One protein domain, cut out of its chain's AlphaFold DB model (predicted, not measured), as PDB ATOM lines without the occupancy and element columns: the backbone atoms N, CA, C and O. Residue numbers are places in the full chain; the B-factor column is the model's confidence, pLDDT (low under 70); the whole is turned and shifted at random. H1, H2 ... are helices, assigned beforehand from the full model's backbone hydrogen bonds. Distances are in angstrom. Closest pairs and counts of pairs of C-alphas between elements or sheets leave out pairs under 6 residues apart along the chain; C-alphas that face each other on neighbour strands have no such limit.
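This is residues 312 to 418 of the 560 residues of an uncharacterized protein of Alkalimonas amylolytica (UniProt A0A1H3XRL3). An elongated, all-helix shape: H4, the longest helix, lies side by side with H1 as a pair at one end, while H2 and H3 make a loose V at the other, its open side spanned by the long loop 359 to 382. The 107 printed residues include four named helices, H1 to H4 in chain order, and no named strand. It is only just loose, close to compact, with a radius of gyration of the C-alphas of 15.8 A, and spans 50 by 29 by 19 A.

H4, residues 399 to 416, and H1, residues 312 to 327, touch at C-alphas Ala 318 and Ala 407, their closest, 4.9 A apart, at a shallow tilt of 29 degrees, opposite ways. H3, residues 383 to 396, is close to but not clearly touching H4; their closest C-alphas, Tyr 395 and Glu 401, are 7.3 A apart. H2, residues 342 to 358, is close to but not clearly touching H3, at a steep tilt of 66 degrees; the closest C-alphas, Leu 345 and Val 396, are 7.8 A apart. H1 and H3 are apart, as are H2 and H4. Every O i to N i+4 pair is within hydrogen-bond range in H1, H3 and H4, and 12 of 13 in H2.

H1 begins at C-alpha 312 (113.210, 262.411, 125.167) and is 22.4 A long; H2 is 24.2 A, H3 20.1 A, and H4 25.4 A, ending at C-alpha 416 (117.838, 249.950, 120.597).

The farthest C-alphas, Glu 370 and Leu 418, are 51.9 A apart. The links H1 to H2 and H2 to H3 are long; H3 to H4 is tight. The printed part has no cut. Residues 328 to 333 have pLDDT under 70.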
ATOM      1  N   ARG A 312     112.957 261.619 123.949       94.75
ATOM      2  CA  ARG A 312     113.210 262.411 125.167       94.75
ATOM      3  C   ARG A 312     112.045 262.345 126.154       94.75
ATOM      4  O   ARG A 312     112.292 262.245 127.354       94.75
ATOM      5  N   ILE A 313     110.801 262.364 125.667       95.06
ATOM      6  CA  ILE A 313     109.604 262.171 126.499       95.06
ATOM      7  C   ILE A 313     109.655 260.794 127.157       95.06
ATOM      8  O   ILE A 313     109.573 260.721 128.380       95.06
ATOM      9  N   LEU A 314     109.893 259.726 126.386       95.38
ATOM     10  CA  LEU A 314     110.023 258.367 126.921       95.38
ATOM     11  C   LEU A 314     111.128 258.267 127.979       95.38
ATOM     12  O   LEU A 314     110.900 257.699 129.046       95.38
ATOM     13  N   ARG A 315     112.299 258.871 127.728       95.12
ATOM     14  CA  ARG A 315     113.399 258.933 128.703       95.12
ATOM     15  C   ARG A 315     112.951 259.600 130.003       95.12
ATOM     16  O   ARG A 315     113.151 259.039 131.077       95.12
ATOM     17  N   ASN A 316     112.343 260.781 129.913       94.25
ATOM     18  CA  ASN A 316     111.908 261.536 131.088       94.25
ATOM     19  C   ASN A 316     110.792 260.802 131.844       94.25
ATOM     20  O   ASN A 316     110.813 260.766 133.070       94.25
ATOM     21  N   THR A 317     109.857 260.165 131.134       93.94
ATOM     22  CA  THR A 317     108.815 259.321 131.734       93.94
ATOM     23  C   THR A 317     109.410 258.112 132.452       93.94
ATOM     24  O   THR A 317     108.968 257.800 133.555       93.94
ATOM     25  N   ALA A 318     110.413 257.449 131.873       93.81
ATOM     26  CA  ALA A 318     111.098 256.328 132.512       93.81
ATOM     27  C   ALA A 318     111.827 256.767 133.794       93.81
ATOM     28  O   ALA A 318     111.635 256.153 134.842       93.81
ATOM     29  N   ILE A 319     112.587 257.870 133.738       92.38
ATOM     30  CA  ILE A 319     113.283 258.442 134.903       92.38
ATOM     31  C   ILE A 319     112.285 258.810 136.006       92.38
ATOM     32  O   ILE A 319     112.482 258.438 137.162       92.38
ATOM     33  N   GLU A 320     111.202 259.504 135.657       91.25
ATOM     34  CA  GLU A 320     110.220 259.976 136.632       91.25
ATOM     35  C   GLU A 320     109.441 258.823 137.271       91.25
ATOM     36  O   GLU A 320     109.312 258.767 138.493       91.25
ATOM     37  N   LYS A 321     108.978 257.846 136.480       88.81
ATOM     38  CA  LYS A 321     108.297 256.665 137.031       88.81
ATOM     39  C   LYS A 321     109.224 255.834 137.912       88.81
ATOM     40  O   LYS A 321     108.779 255.357 138.952       88.81
ATOM     41  N   ARG A 322     110.502 255.696 137.544       88.88
ATOM     42  CA  ARG A 322     111.497 255.018 138.383       88.88
ATOM     43  C   ARG A 322     111.726 255.766 139.696       88.88
ATOM     44  O   ARG A 322     111.746 255.131 140.746       88.88
ATOM     45  N   ARG A 323     111.836 257.099 139.661       85.31
ATOM     46  CA  ARG A 323     111.946 257.947 140.862       85.31
ATOM     47  C   ARG A 323     110.742 257.754 141.789       85.31
ATOM     48  O   ARG A 323     110.932 257.459 142.965       85.31
ATOM     49  N   ILE A 324     109.521 257.831 141.251       82.50
ATOM     50  CA  ILE A 324     108.275 257.614 142.005       82.50
ATOM     51  C   ILE A 324     108.227 256.197 142.594       82.50
ATOM     52  O   ILE A 324     107.882 256.036 143.764       82.50
ATOM     53  N   ALA A 325     108.588 255.165 141.826       82.31
ATOM     54  CA  ALA A 325     108.602 253.782 142.304       82.31
ATOM     55  C   ALA A 325     109.598 253.566 143.457       82.31
ATOM     56  O   ALA A 325     109.310 252.792 144.366       82.31
ATOM     57  N   ILE A 326     110.736 254.268 143.462       76.56
ATOM     58  CA  ILE A 326     111.710 254.224 144.564       76.56
ATOM     59  C   ILE A 326     111.191 255.000 145.785       76.56
ATOM     60  O   ILE A 326     111.204 254.471 146.893       76.56
ATOM     61  N   GLU A 327     110.689 256.226 145.604       74.44
ATOM     62  CA  GLU A 327     110.225 257.085 146.709       74.44
ATOM     63  C   GLU A 327     108.988 256.532 147.425       74.44
ATOM     64  O   GLU A 327     108.920 256.533 148.653       74.44
ATOM     65  N   THR A 328     108.020 256.016 146.664       66.44
ATOM     66  CA  THR A 328     106.802 255.384 147.208       66.44
ATOM     67  C   THR A 328     107.067 253.953 147.683       66.44
ATOM     68  O   THR A 328     106.259 253.357 148.391       66.44
ATOM     69  N   GLY A 329     108.204 253.398 147.264       61.28
ATOM     70  CA  GLY A 329     108.626 252.022 147.454       61.28
ATOM     71  C   GLY A 329     109.426 251.738 148.704       61.28
ATOM     72  O   GLY A 329     109.973 250.646 148.829       61.28
ATOM     73  N   ASN A 330     109.548 252.712 149.605       61.94
ATOM     74  CA  ASN A 330     110.308 252.536 150.828       61.94
ATOM     75  C   ASN A 330     109.592 251.500 151.705       61.94
ATOM     76  O   ASN A 330     108.648 251.810 152.436       61.94
ATOM     77  N   VAL A 331     109.989 250.237 151.561       64.38
ATOM     78  CA  VAL A 331     109.380 249.126 152.280       64.38
ATOM     79  C   VAL A 331     109.687 249.338 153.755       64.38
ATOM     80  O   VAL A 331     110.835 249.220 154.165       64.38
ATOM     81  N   ALA A 332     108.679 249.662 154.567       64.81
ATOM     82  CA  ALA A 332     108.875 249.982 155.984       64.81
ATOM     83  C   ALA A 332     109.568 248.852 156.776       64.81
ATOM     84  O   ALA A 332     110.164 249.098 157.821       64.81
ATOM     85  N   SER A 333     109.508 247.613 156.273       68.06
ATOM     86  CA  SER A 333     110.196 246.446 156.828       68.06
ATOM     87  C   SER A 333     111.645 246.262 156.341       68.06
ATOM     88  O   SER A 333     112.331 245.348 156.819       68.06
ATOM     89  N   ALA A 334     112.148 247.110 155.435       78.50
ATOM     90  CA  ALA A 334     113.534 247.110 154.979       78.50
ATOM     91  C   ALA A 334     114.487 247.511 156.116       78.50
ATOM     92  O   ALA A 334     114.338 248.550 156.749       78.50
ATOM     93  N   LYS A 335     115.504 246.675 156.357       82.38
ATOM     94  CA  LYS A 335     116.549 246.917 157.370       82.38
ATOM     95  C   LYS A 335     117.852 247.471 156.782       82.38
ATOM     96  O   LYS A 335     118.762 247.794 157.536       82.38
ATOM     97  N   LEU A 336     117.958 247.521 155.454       82.12
ATOM     98  CA  LEU A 336     119.142 247.959 154.716       82.12
ATOM     99  C   LEU A 336     118.740 249.022 153.697       82.12
ATOM    100  O   LEU A 336     117.676 248.923 153.086       82.12
ATOM    101  N   GLU A 337     119.616 250.003 153.494       80.25
ATOM    102  CA  GLU A 337     119.466 250.974 152.414       80.25
ATOM    103  C   GLU A 337     119.643 250.299 151.047       80.25
ATOM    104  O   GLU A 337     120.366 249.312 150.900       80.25
ATOM    105  N   GLY A 338     118.980 250.841 150.025       76.75
ATOM    106  CA  GLY A 338     119.110 250.366 148.645       76.75
ATOM    107  C   GLY A 338     118.103 249.293 148.212       76.75
ATOM    108  O   GLY A 338     118.199 248.809 147.081       76.75
ATOM    109  N   VAL A 339     117.119 248.943 149.047       80.19
ATOM    110  CA  VAL A 339     115.940 248.165 148.615       80.19
ATOM    111  C   VAL A 339     115.192 248.941 147.521       80.19
ATOM    112  O   VAL A 339     115.028 250.152 147.620       80.19
ATOM    113  N   GLY A 340     114.809 248.254 146.442       75.38
ATOM    114  CA  GLY A 340     114.188 248.866 145.258       75.38
ATOM    115  C   GLY A 340     115.152 249.529 144.270       75.38
ATOM    116  O   GLY A 340     114.739 249.958 143.194       75.38
ATOM    117  N   THR A 341     116.457 249.560 144.558       76.00
ATOM    118  CA  THR A 341     117.451 249.927 143.536       76.00
ATOM    119  C   THR A 341     117.522 248.866 142.438       76.00
ATOM    120  O   THR A 341     117.206 247.694 142.652       76.00
ATOM    121  N   LYS A 342     118.025 249.254 141.258       74.56
ATOM    122  CA  LYS A 342     118.203 248.347 140.113       74.56
ATOM    123  C   LYS A 342     118.974 247.070 140.477       74.56
ATOM    124  O   LYS A 342     118.596 245.982 140.056       74.56
ATOM    125  N   THR A 343     120.035 247.197 141.276       80.38
ATOM    126  CA  THR A 343     120.859 246.060 141.717       80.38
ATOM    127  C   THR A 343     120.087 245.126 142.646       80.38
ATOM    128  O   THR A 343     120.172 243.908 142.507       80.38
ATOM    129  N   TRP A 344     119.308 245.686 143.571       87.75
ATOM    130  CA  TRP A 344     118.499 244.900 144.496       87.75
ATOM    131  C   TRP A 344     117.358 244.165 143.779       87.75
ATOM    132  O   TRP A 344     117.140 242.985 144.041       87.75
ATOM    133  N   LEU A 345     116.685 244.815 142.824       82.25
ATOM    134  CA  LEU A 345     115.630 244.193 142.013       82.25
ATOM    135  C   LEU A 345     116.166 243.026 141.178       82.25
ATOM    136  O   LEU A 345     115.560 241.960 141.159       82.25
ATOM    137  N   ALA A 346     117.333 243.189 140.546       82.94
ATOM    138  CA  ALA A 346     117.972 242.109 139.792       82.94
ATOM    139  C   ALA A 346     118.294 240.895 140.683       82.94
ATOM    140  O   ALA A 346     118.080 239.755 140.279       82.94
ATOM    141  N   MET A 347     118.760 241.137 141.913       89.88
ATOM    142  CA  MET A 347     118.961 240.082 142.908       89.88
ATOM    143  C   MET A 347     117.634 239.410 143.298       89.88
ATOM    144  O   MET A 347     117.587 238.188 143.415       89.88
ATOM    145  N   TRP A 348     116.567 240.187 143.500       90.44
ATOM    146  CA  TRP A 348     115.250 239.671 143.881       90.44
ATOM    147  C   TRP A 348     114.617 238.806 142.784       90.44
ATOM    148  O   TRP A 348     114.113 237.722 143.072       90.44
ATOM    149  N   GLU A 349     114.716 239.220 141.520       89.12
ATOM    150  CA  GLU A 349     114.254 238.424 140.376       89.12
ATOM    151  C   GLU A 349     115.076 237.144 140.194       89.12
ATOM    152  O   GLU A 349     114.505 236.073 139.998       89.12
ATOM    153  N   ALA A 350     116.402 237.205 140.354       89.75
ATOM    154  CA  ALA A 350     117.238 236.002 140.335       89.75
ATOM    155  C   ALA A 350     116.869 235.033 141.477       89.75
ATOM    156  O   ALA A 350     116.860 233.815 141.293       89.75
ATOM    157  N   ALA A 351     116.516 235.565 142.653       91.56
ATOM    158  CA  ALA A 351     116.010 234.770 143.768       91.56
ATOM    159  C   ALA A 351     114.658 234.114 143.436       91.56
ATOM    160  O   ALA A 351     114.460 232.938 143.748       91.56
ATOM    161  N   ARG A 352     113.751 234.844 142.775       92.06
ATOM    162  CA  ARG A 352     112.462 234.328 142.289       92.06
ATOM    163  C   ARG A 352     112.658 233.208 141.266       92.06
ATOM    164  O   ARG A 352     112.029 232.157 141.385       92.06
ATOM    165  N   GLU A 353     113.552 233.400 140.301       91.81
ATOM    166  CA  GLU A 353     113.881 232.398 139.281       91.81
ATOM    167  C   GLU A 353     114.473 231.129 139.913       91.81
ATOM    168  O   GLU A 353     114.017 230.014 139.642       91.81
ATOM    169  N   TYR A 354     115.421 231.281 140.840       93.88
ATOM    170  CA  TYR A 354     115.972 230.150 141.585       93.88
ATOM    171  C   TYR A 354     114.914 229.451 142.452       93.88
ATOM    172  O   TYR A 354     114.887 228.219 142.519       93.88
ATOM    173  N   SER A 355     113.987 230.200 143.058       93.12
ATOM    174  CA  SER A 355     112.878 229.635 143.836       93.12
ATOM    175  C   SER A 355     112.010 228.687 143.012       93.12
ATOM    176  O   SER A 355     111.570 227.672 143.543       93.12
ATOM    177  N   ALA A 356     111.800 228.957 141.720       91.94
ATOM    178  CA  ALA A 356     111.054 228.051 140.842       91.94
ATOM    179  C   ALA A 356     111.763 226.694 140.647       91.94
ATOM    180  O   ALA A 356     111.105 225.679 140.412       91.94
ATOM    181  N   THR A 357     113.093 226.665 140.787       92.12
ATOM    182  CA  THR A 357     113.904 225.437 140.753       92.12
ATOM    183  C   THR A 357     113.906 224.726 142.106       92.12
ATOM    184  O   THR A 357     113.712 223.513 142.168       92.12
ATOM    185  N   ALA A 358     114.113 225.469 143.198       89.94
ATOM    186  CA  ALA A 358     114.184 224.920 144.553       89.94
ATOM    187  C   ALA A 358     112.819 224.438 145.079       89.94
ATOM    188  O   ALA A 358     112.749 223.449 145.810       89.94
ATOM    189  N   TYR A 359     111.737 225.110 144.681       90.06
ATOM    190  CA  TYR A 359     110.363 224.833 145.098       90.06
ATOM    191  C   TYR A 359     109.407 224.798 143.894       90.06
ATOM    192  O   TYR A 359     108.615 225.723 143.688       90.06
ATOM    193  N   PRO A 360     109.428 223.721 143.090       86.50
ATOM    194  CA  PRO A 360     108.539 223.608 141.943       86.50
ATOM    195  C   PRO A 360     107.064 223.674 142.369       86.50
ATOM    196  O   PRO A 360     106.649 222.956 143.280       86.50
ATOM    197  N   LYS A 361     106.258 224.473 141.653       86.56
ATOM    198  CA  LYS A 361     104.800 224.658 141.857       86.56
ATOM    199  C   LYS A 361     104.382 225.460 143.099       86.56
ATOM    200  O   LYS A 361     103.212 225.392 143.474       86.56
ATOM    201  N   ARG A 362     105.291 226.200 143.737       89.38
ATOM    202  CA  ARG A 362     104.940 227.169 144.788       89.38
ATOM    203  C   ARG A 362     105.238 228.590 144.325       89.38
ATOM    204  O   ARG A 362     106.234 228.814 143.641       89.38
ATOM    205  N   ASP A 363     104.375 229.526 144.709       87.75
ATOM    206  CA  ASP A 363     104.573 230.945 144.423       87.75
ATOM    207  C   ASP A 363     105.696 231.519 145.294       87.75
ATOM    208  O   ASP A 363     105.893 231.119 146.441       87.75
ATOM    209  N   PHE A 364     106.451 232.457 144.730       89.56
ATOM    210  CA  PHE A 364     107.498 233.174 145.443       89.56
ATOM    211  C   PHE A 364     106.920 234.420 146.144       89.56
ATOM    212  O   PHE A 364     106.144 235.143 145.506       89.56
ATOM    213  N   PRO A 365     107.326 234.718 147.395       90.94
ATOM    214  CA  PRO A 365     108.242 233.949 148.242       90.94
ATOM    215  C   PRO A 365     107.574 232.719 148.881       90.94
ATOM    216  O   PRO A 365     106.440 232.779 149.333       90.94
ATOM    217  N   VAL A 366     108.306 231.602 148.979       90.81
ATOM    218  CA  VAL A 366     107.814 230.393 149.663       90.81
ATOM    219  C   VAL A 366     107.977 230.556 151.175       90.81
ATOM    220  O   VAL A 366     109.078 230.403 151.710       90.81
ATOM    221  N   ASN A 367     106.886 230.885 151.863       89.44
ATOM    222  CA  ASN A 367     106.843 231.153 153.306       89.44
ATOM    223  C   ASN A 367     105.623 230.522 154.019       89.44
ATOM    224  O   ASN A 367     105.279 230.908 155.136       89.44
ATOM    225  N   ASP A 368     105.001 229.520 153.393       82.62
ATOM    226  CA  ASP A 368     103.730 228.896 153.784       82.62
ATOM    227  C   ASP A 368     103.830 227.891 154.949       82.62
ATOM    228  O   ASP A 368     102.816 227.488 155.515       82.62
ATOM    229  N   THR A 369     105.044 227.477 155.329       83.88
ATOM    230  CA  THR A 369     105.284 226.458 156.374       83.88
ATOM    231  C   THR A 369     106.321 226.889 157.414       83.88
ATOM    232  O   THR A 369     107.174 227.734 157.138       83.88
ATOM    233  N   GLU A 370     106.311 226.267 158.598       79.06
ATOM    234  CA  GLU A 370     107.316 226.513 159.650       79.06
ATOM    235  C   GLU A 370     108.750 226.122 159.257       79.06
ATOM    236  O   GLU A 370     109.719 226.665 159.787       79.06
ATOM    237  N   ASP A 371     108.896 225.225 158.282       84.50
ATOM    238  CA  ASP A 371     110.188 224.794 157.749       84.50
ATOM    239  C   ASP A 371     110.637 225.581 156.504       84.50
ATOM    240  O   ASP A 371     111.660 225.241 155.902       84.50
ATOM    241  N   SER A 372     109.912 226.642 156.124       89.06
ATOM    242  CA  SER A 372     110.261 227.486 154.973       89.06
ATOM    243  C   SER A 372     111.638 228.123 155.152       89.06
ATOM    244  O   SER A 372     111.975 228.624 156.232       89.06
ATOM    245  N   ARG A 373     112.445 228.122 154.086       91.69
ATOM    246  CA  ARG A 373     113.816 228.644 154.096       91.69
ATOM    247  C   ARG A 373     113.986 229.771 153.090       91.69
ATOM    248  O   ARG A 373     113.458 229.718 151.986       91.69
ATOM    249  N   CYS A 374     114.788 230.768 153.455       91.81
ATOM    250  CA  CYS A 374     115.201 231.820 152.534       91.81
ATOM    251  C   CYS A 374     116.014 231.224 151.374       91.81
ATOM    252  O   CYS A 374     117.035 230.582 151.610       91.81
ATOM    253  N   VAL A 375     115.625 231.490 150.127       92.19
ATOM    254  CA  VAL A 375     116.315 230.968 148.930       92.19
ATOM    255  C   VAL A 375     117.719 231.547 148.711       92.19
ATOM    256  O   VAL A 375     118.481 231.000 147.927       92.19
ATOM    257  N   LEU A 376     118.081 232.626 149.415       91.81
ATOM    258  CA  LEU A 376     119.399 233.264 149.306       91.81
ATOM    259  C   LEU A 376     120.399 232.766 150.359       91.81
ATOM    260  O   LEU A 376     121.563 232.542 150.044       91.81
ATOM    261  N   CYS A 377     119.970 232.608 151.617       92.50
ATOM    262  CA  CYS A 377     120.859 232.242 152.734       92.50
ATOM    263  C   CYS A 377     120.535 230.887 153.386       92.50
ATOM    264  O   CYS A 377     121.241 230.455 154.294       92.50
ATOM    265  N   HIS A 378     119.455 230.229 152.955       90.50
ATOM    266  CA  HIS A 378     118.973 228.918 153.410       90.50
ATOM    267  C   HIS A 378     118.571 228.830 154.896       90.50
ATOM    268  O   HIS A 378     118.287 227.738 155.399       90.50
ATOM    269  N   GLN A 379     118.505 229.952 155.616       92.62
ATOM    270  CA  GLN A 379     118.026 230.007 157.001       92.62
ATOM    271  C   GLN A 379     116.506 229.796 157.073       92.62
ATOM    272  O   GLN A 379     115.791 230.176 156.144       92.62
ATOM    273  N   LYS A 380     116.019 229.192 158.169       92.50
ATOM    274  CA  LYS A 380     114.576 229.093 158.449       92.50
ATOM    275  C   LYS A 380     113.989 230.493 158.648       92.50
ATOM    276  O   LYS A 380     114.637 231.339 159.259       92.50
ATOM    277  N   LEU A 381     112.785 230.718 158.134       91.25
ATOM    278  CA  LEU A 381     112.120 232.019 158.188       91.25
ATOM    279  C   LEU A 381     111.303 232.175 159.478       91.25
ATOM    280  O   LEU A 381     110.300 231.478 159.667       91.25
ATOM    281  N   ASP A 382     111.714 233.125 160.319       90.81
ATOM    282  CA  ASP A 382     110.885 233.669 161.398       90.81
ATOM    283  C   ASP A 382     109.777 234.589 160.852       90.81
ATOM    284  O   ASP A 382     109.792 234.973 159.677       90.81
ATOM    285  N   ASP A 383     108.804 234.932 161.696       86.69
ATOM    286  CA  ASP A 383     107.620 235.705 161.293       86.69
ATOM    287  C   ASP A 383     107.986 237.076 160.696       86.69
ATOM    288  O   ASP A 383     107.440 237.483 159.666       86.69
ATOM    289  N   ASP A 384     108.978 237.754 161.279       86.69
ATOM    290  CA  ASP A 384     109.505 239.037 160.798       86.69
ATOM    291  C   ASP A 384     110.126 238.926 159.399       86.69
ATOM    292  O   ASP A 384     110.005 239.836 158.572       86.69
ATOM    293  N   SER A 385     110.835 237.831 159.128       88.38
ATOM    294  CA  SER A 385     111.468 237.576 157.836       88.38
ATOM    295  C   SER A 385     110.438 237.184 156.784       88.38
ATOM    296  O   SER A 385     110.547 237.662 155.658       88.38
ATOM    297  N   ARG A 386     109.413 236.391 157.133       89.38
ATOM    298  CA  ARG A 386     108.310 236.056 156.210       89.38
ATOM    299  C   ARG A 386     107.576 237.308 155.757       89.38
ATOM    300  O   ARG A 386     107.489 237.543 154.555       89.38
ATOM    301  N   LYS A 387     107.175 238.151 156.714       86.62
ATOM    302  CA  LYS A 387     106.511 239.427 156.434       86.62
ATOM    303  C   LYS A 387     107.362 240.337 155.550       86.62
ATOM    304  O   LYS A 387     106.852 240.927 154.607       86.62
ATOM    305  N   ARG A 388     108.673 240.420 155.804       88.50
ATOM    306  CA  ARG A 388     109.572 241.231 154.971       88.50
ATOM    307  C   ARG A 388     109.651 240.722 153.531       88.50
ATOM    308  O   ARG A 388     109.671 241.538 152.618       88.50
ATOM    309  N   LEU A 389     109.709 239.404 153.317       89.25
ATOM    310  CA  LEU A 389     109.715 238.842 151.962       89.25
ATOM    311  C   LEU A 389     108.387 239.122 151.235       89.25
ATOM    312  O   LEU A 389     108.421 239.452 150.051       89.25
ATOM    313  N   ASP A 390     107.249 239.047 151.933       87.50
ATOM    314  CA  ASP A 390     105.935 239.401 151.371       87.50
ATOM    315  C   ASP A 390     105.846 240.883 151.009       87.50
ATOM    316  O   ASP A 390     105.364 241.230 149.930       87.50
ATOM    317  N   ASP A 391     106.337 241.765 151.882       86.00
ATOM    318  CA  ASP A 391     106.364 243.204 151.631       86.00
ATOM    319  C   ASP A 391     107.272 243.537 150.430       86.00
ATOM    320  O   ASP A 391     106.915 244.362 149.588       86.00
ATOM    321  N   PHE A 392     108.425 242.867 150.314       87.25
ATOM    322  CA  PHE A 392     109.329 242.983 149.165       87.25
ATOM    323  C   PHE A 392     108.669 242.513 147.870       87.25
ATOM    324  O   PHE A 392     108.720 243.220 146.866       87.25
ATOM    325  N   GLU A 393     108.007 241.361 147.880       86.88
ATOM    326  CA  GLU A 393     107.319 240.851 146.695       86.88
ATOM    327  C   GLU A 393     106.110 241.710 146.312       86.88
ATOM    328  O   GLU A 393     105.887 241.967 145.129       86.88
ATOM    329  N   SER A 394     105.363 242.208 147.296       84.12
ATOM    330  CA  SER A 394     104.240 243.128 147.091       84.12
ATOM    331  C   SER A 394     104.703 244.460 146.513       84.12
ATOM    332  O   SER A 394     104.025 245.028 145.659       84.12
ATOM    333  N   TYR A 395     105.871 244.944 146.940       81.19
ATOM    334  CA  TYR A 395     106.512 246.112 146.353       81.19
ATOM    335  C   TYR A 395     106.889 245.871 144.885       81.19
ATOM    336  O   TYR A 395     106.510 246.664 144.023       81.19
ATOM    337  N   VAL A 396     107.547 244.747 144.579       78.69
ATOM    338  CA  VAL A 396     107.966 244.409 143.206       78.69
ATOM    339  C   VAL A 396     106.771 244.167 142.279       78.69
ATOM    340  O   VAL A 396     106.784 244.596 141.128       78.69
ATOM    341  N   LYS A 397     105.704 243.533 142.774       80.56
ATOM    342  CA  LYS A 397     104.431 243.363 142.050       80.56
ATOM    343  C   LYS A 397     103.545 244.615 142.076       80.56
ATOM    344  O   LYS A 397     102.471 244.619 141.472       80.56
ATOM    345  N   GLY A 398     103.965 245.673 142.769       81.31
ATOM    346  CA  GLY A 398     103.218 246.915 142.893       81.31
ATOM    347  C   GLY A 398     103.020 247.600 141.540       81.31
ATOM    348  O   GLY A 398     103.899 247.594 140.678       81.31
ATOM    349  N   GLN A 399     101.864 248.246 141.353       76.38
ATOM    350  CA  GLN A 399     101.518 248.908 140.086       76.38
ATOM    351  C   GLN A 399     102.547 249.970 139.655       76.38
ATOM    352  O   GLN A 399     102.756 250.168 138.461       76.38
ATOM    353  N   LEU A 400     103.204 250.636 140.611       80.69
ATOM    354  CA  LEU A 400     104.216 251.661 140.337       80.69
ATOM    355  C   LEU A 400     105.525 251.068 139.790       80.69
ATOM    356  O   LEU A 400     106.085 251.629 138.850       80.69
ATOM    357  N   GLU A 401     105.976 249.925 140.315       84.56
ATOM    358  CA  GLU A 401     107.179 249.236 139.831       84.56
ATOM    359  C   GLU A 401     106.951 248.660 138.427       84.56
ATOM    360  O   GLU A 401     107.750 248.900 137.520       84.56
ATOM    361  N   LEU A 402     105.802 248.012 138.195       86.19
ATOM    362  CA  LEU A 402     105.414 247.538 136.860       86.19
ATOM    363  C   LEU A 402     105.317 248.691 135.847       86.19
ATOM    364  O   LEU A 402     105.760 248.559 134.704       86.19
ATOM    365  N   ALA A 403     104.780 249.844 136.257       86.06
ATOM    366  CA  ALA A 403     104.706 251.024 135.400       86.06
ATOM    367  C   ALA A 403     106.090 251.613 135.072       86.06
ATOM    368  O   ALA A 403     106.267 252.130 133.962       86.06
ATOM    369  N   ALA A 404     107.049 251.552 136.003       88.50
ATOM    370  CA  ALA A 404     108.431 251.976 135.782       88.50
ATOM    371  C   ALA A 404     109.161 251.032 134.816       88.50
ATOM    372  O   ALA A 404     109.733 251.498 133.830       88.50
ATOM    373  N   GLN A 405     109.059 249.716 135.026       88.75
ATOM    374  CA  GLN A 405     109.642 248.708 134.134       88.75
ATOM    375  C   GLN A 405     109.082 248.806 132.710       88.75
ATOM    376  O   GLN A 405     109.844 248.762 131.745       88.75
ATOM    377  N   ALA A 406     107.769 249.010 132.560       92.25
ATOM    378  CA  ALA A 406     107.145 249.191 131.251       92.25
ATOM    379  C   ALA A 406     107.679 250.434 130.515       92.25
ATOM    380  O   ALA A 406     107.988 250.354 129.327       92.25
ATOM    381  N   ALA A 407     107.842 251.564 131.213       93.25
ATOM    382  CA  ALA A 407     108.378 252.787 130.609       93.25
ATOM    383  C   ALA A 407     109.867 252.666 130.237       93.25
ATOM    384  O   ALA A 407     110.286 253.165 129.193       93.25
ATOM    385  N   GLU A 408     110.670 251.979 131.051       94.06
ATOM    386  CA  GLU A 408     112.072 251.683 130.729       94.06
ATOM    387  C   GLU A 408     112.202 250.733 129.533       94.06
ATOM    388  O   GLU A 408     113.069 250.927 128.674       94.06
ATOM    389  N   LEU A 409     111.330 249.725 129.443       94.88
ATOM    390  CA  LEU A 409     111.280 248.815 128.304       94.88
ATOM    391  C   LEU A 409     110.886 249.558 127.022       94.88
ATOM    392  O   LEU A 409     111.519 249.369 125.986       94.88
ATOM    393  N   GLU A 410     109.888 250.437 127.088       95.31
ATOM    394  CA  GLU A 410     109.461 251.252 125.949       95.31
ATOM    395  C   GLU A 410     110.585 252.186 125.475       95.31
ATOM    396  O   GLU A 410     110.935 252.192 124.290       95.31
ATOM    397  N   TYR A 411     111.227 252.906 126.402       95.50
ATOM    398  CA  TYR A 411     112.373 253.763 126.093       95.50
ATOM    399  C   TYR A 411     113.537 252.974 125.478       95.50
ATOM    400  O   TYR A 411     114.051 253.350 124.422       95.50
ATOM    401  N   SER A 412     113.940 251.866 126.104       93.31
ATOM    402  CA  SER A 412     115.059 251.049 125.625       93.31
ATOM    403  C   SER A 412     114.766 250.375 124.285       93.31
ATOM    404  O   SER A 412     115.666 250.275 123.459       93.31
ATOM    405  N   THR A 413     113.519 249.986 124.012       93.81
ATOM    406  CA  THR A 413     113.108 249.436 122.710       93.81
ATOM    407  C   THR A 413     113.310 250.461 121.597       93.81
ATOM    408  O   THR A 413     113.914 250.150 120.567       93.81
ATOM    409  N   VAL A 414     112.870 251.704 121.812       92.31
ATOM    410  CA  VAL A 414     113.072 252.787 120.838       92.31
ATOM    411  C   VAL A 414     114.558 253.126 120.703       92.31
ATOM    412  O   VAL A 414     115.046 253.268 119.583       92.31
ATOM    413  N   LEU A 415     115.309 253.186 121.804       92.44
ATOM    414  CA  LEU A 415     116.749 253.460 121.770       92.44
ATOM    415  C   LEU A 415     117.531 252.368 121.020       92.44
ATOM    416  O   LEU A 415     118.392 252.679 120.200       92.44
ATOM    417  N   ASN A 416     117.196 251.096 121.243       90.50
ATOM    418  CA  ASN A 416     117.838 249.950 120.597       90.50
ATOM    419  C   ASN A 416     117.468 249.810 119.113       90.50
ATOM    420  O   ASN A 416     118.202 249.166 118.365       90.50
ATOM    421  N   SER A 417     116.379 250.442 118.659       90.25
ATOM    422  CA  SER A 417     116.057 250.527 117.228       90.25
ATOM    423  C   SER A 417     117.071 251.370 116.435       90.25
ATOM    424  O   SER A 417     117.175 251.232 115.215       90.25
ATOM    425  N   LEU A 418     117.875 252.199 117.118       91.44
ATOM    426  CA  LEU A 418     118.995 252.932 116.528       91.44
ATOM    427  C   LEU A 418     120.200 251.997 116.342       91.44
ATOM    428  O   LEU A 418     121.129 251.938 117.157       91.44
TER     429      LEU A 418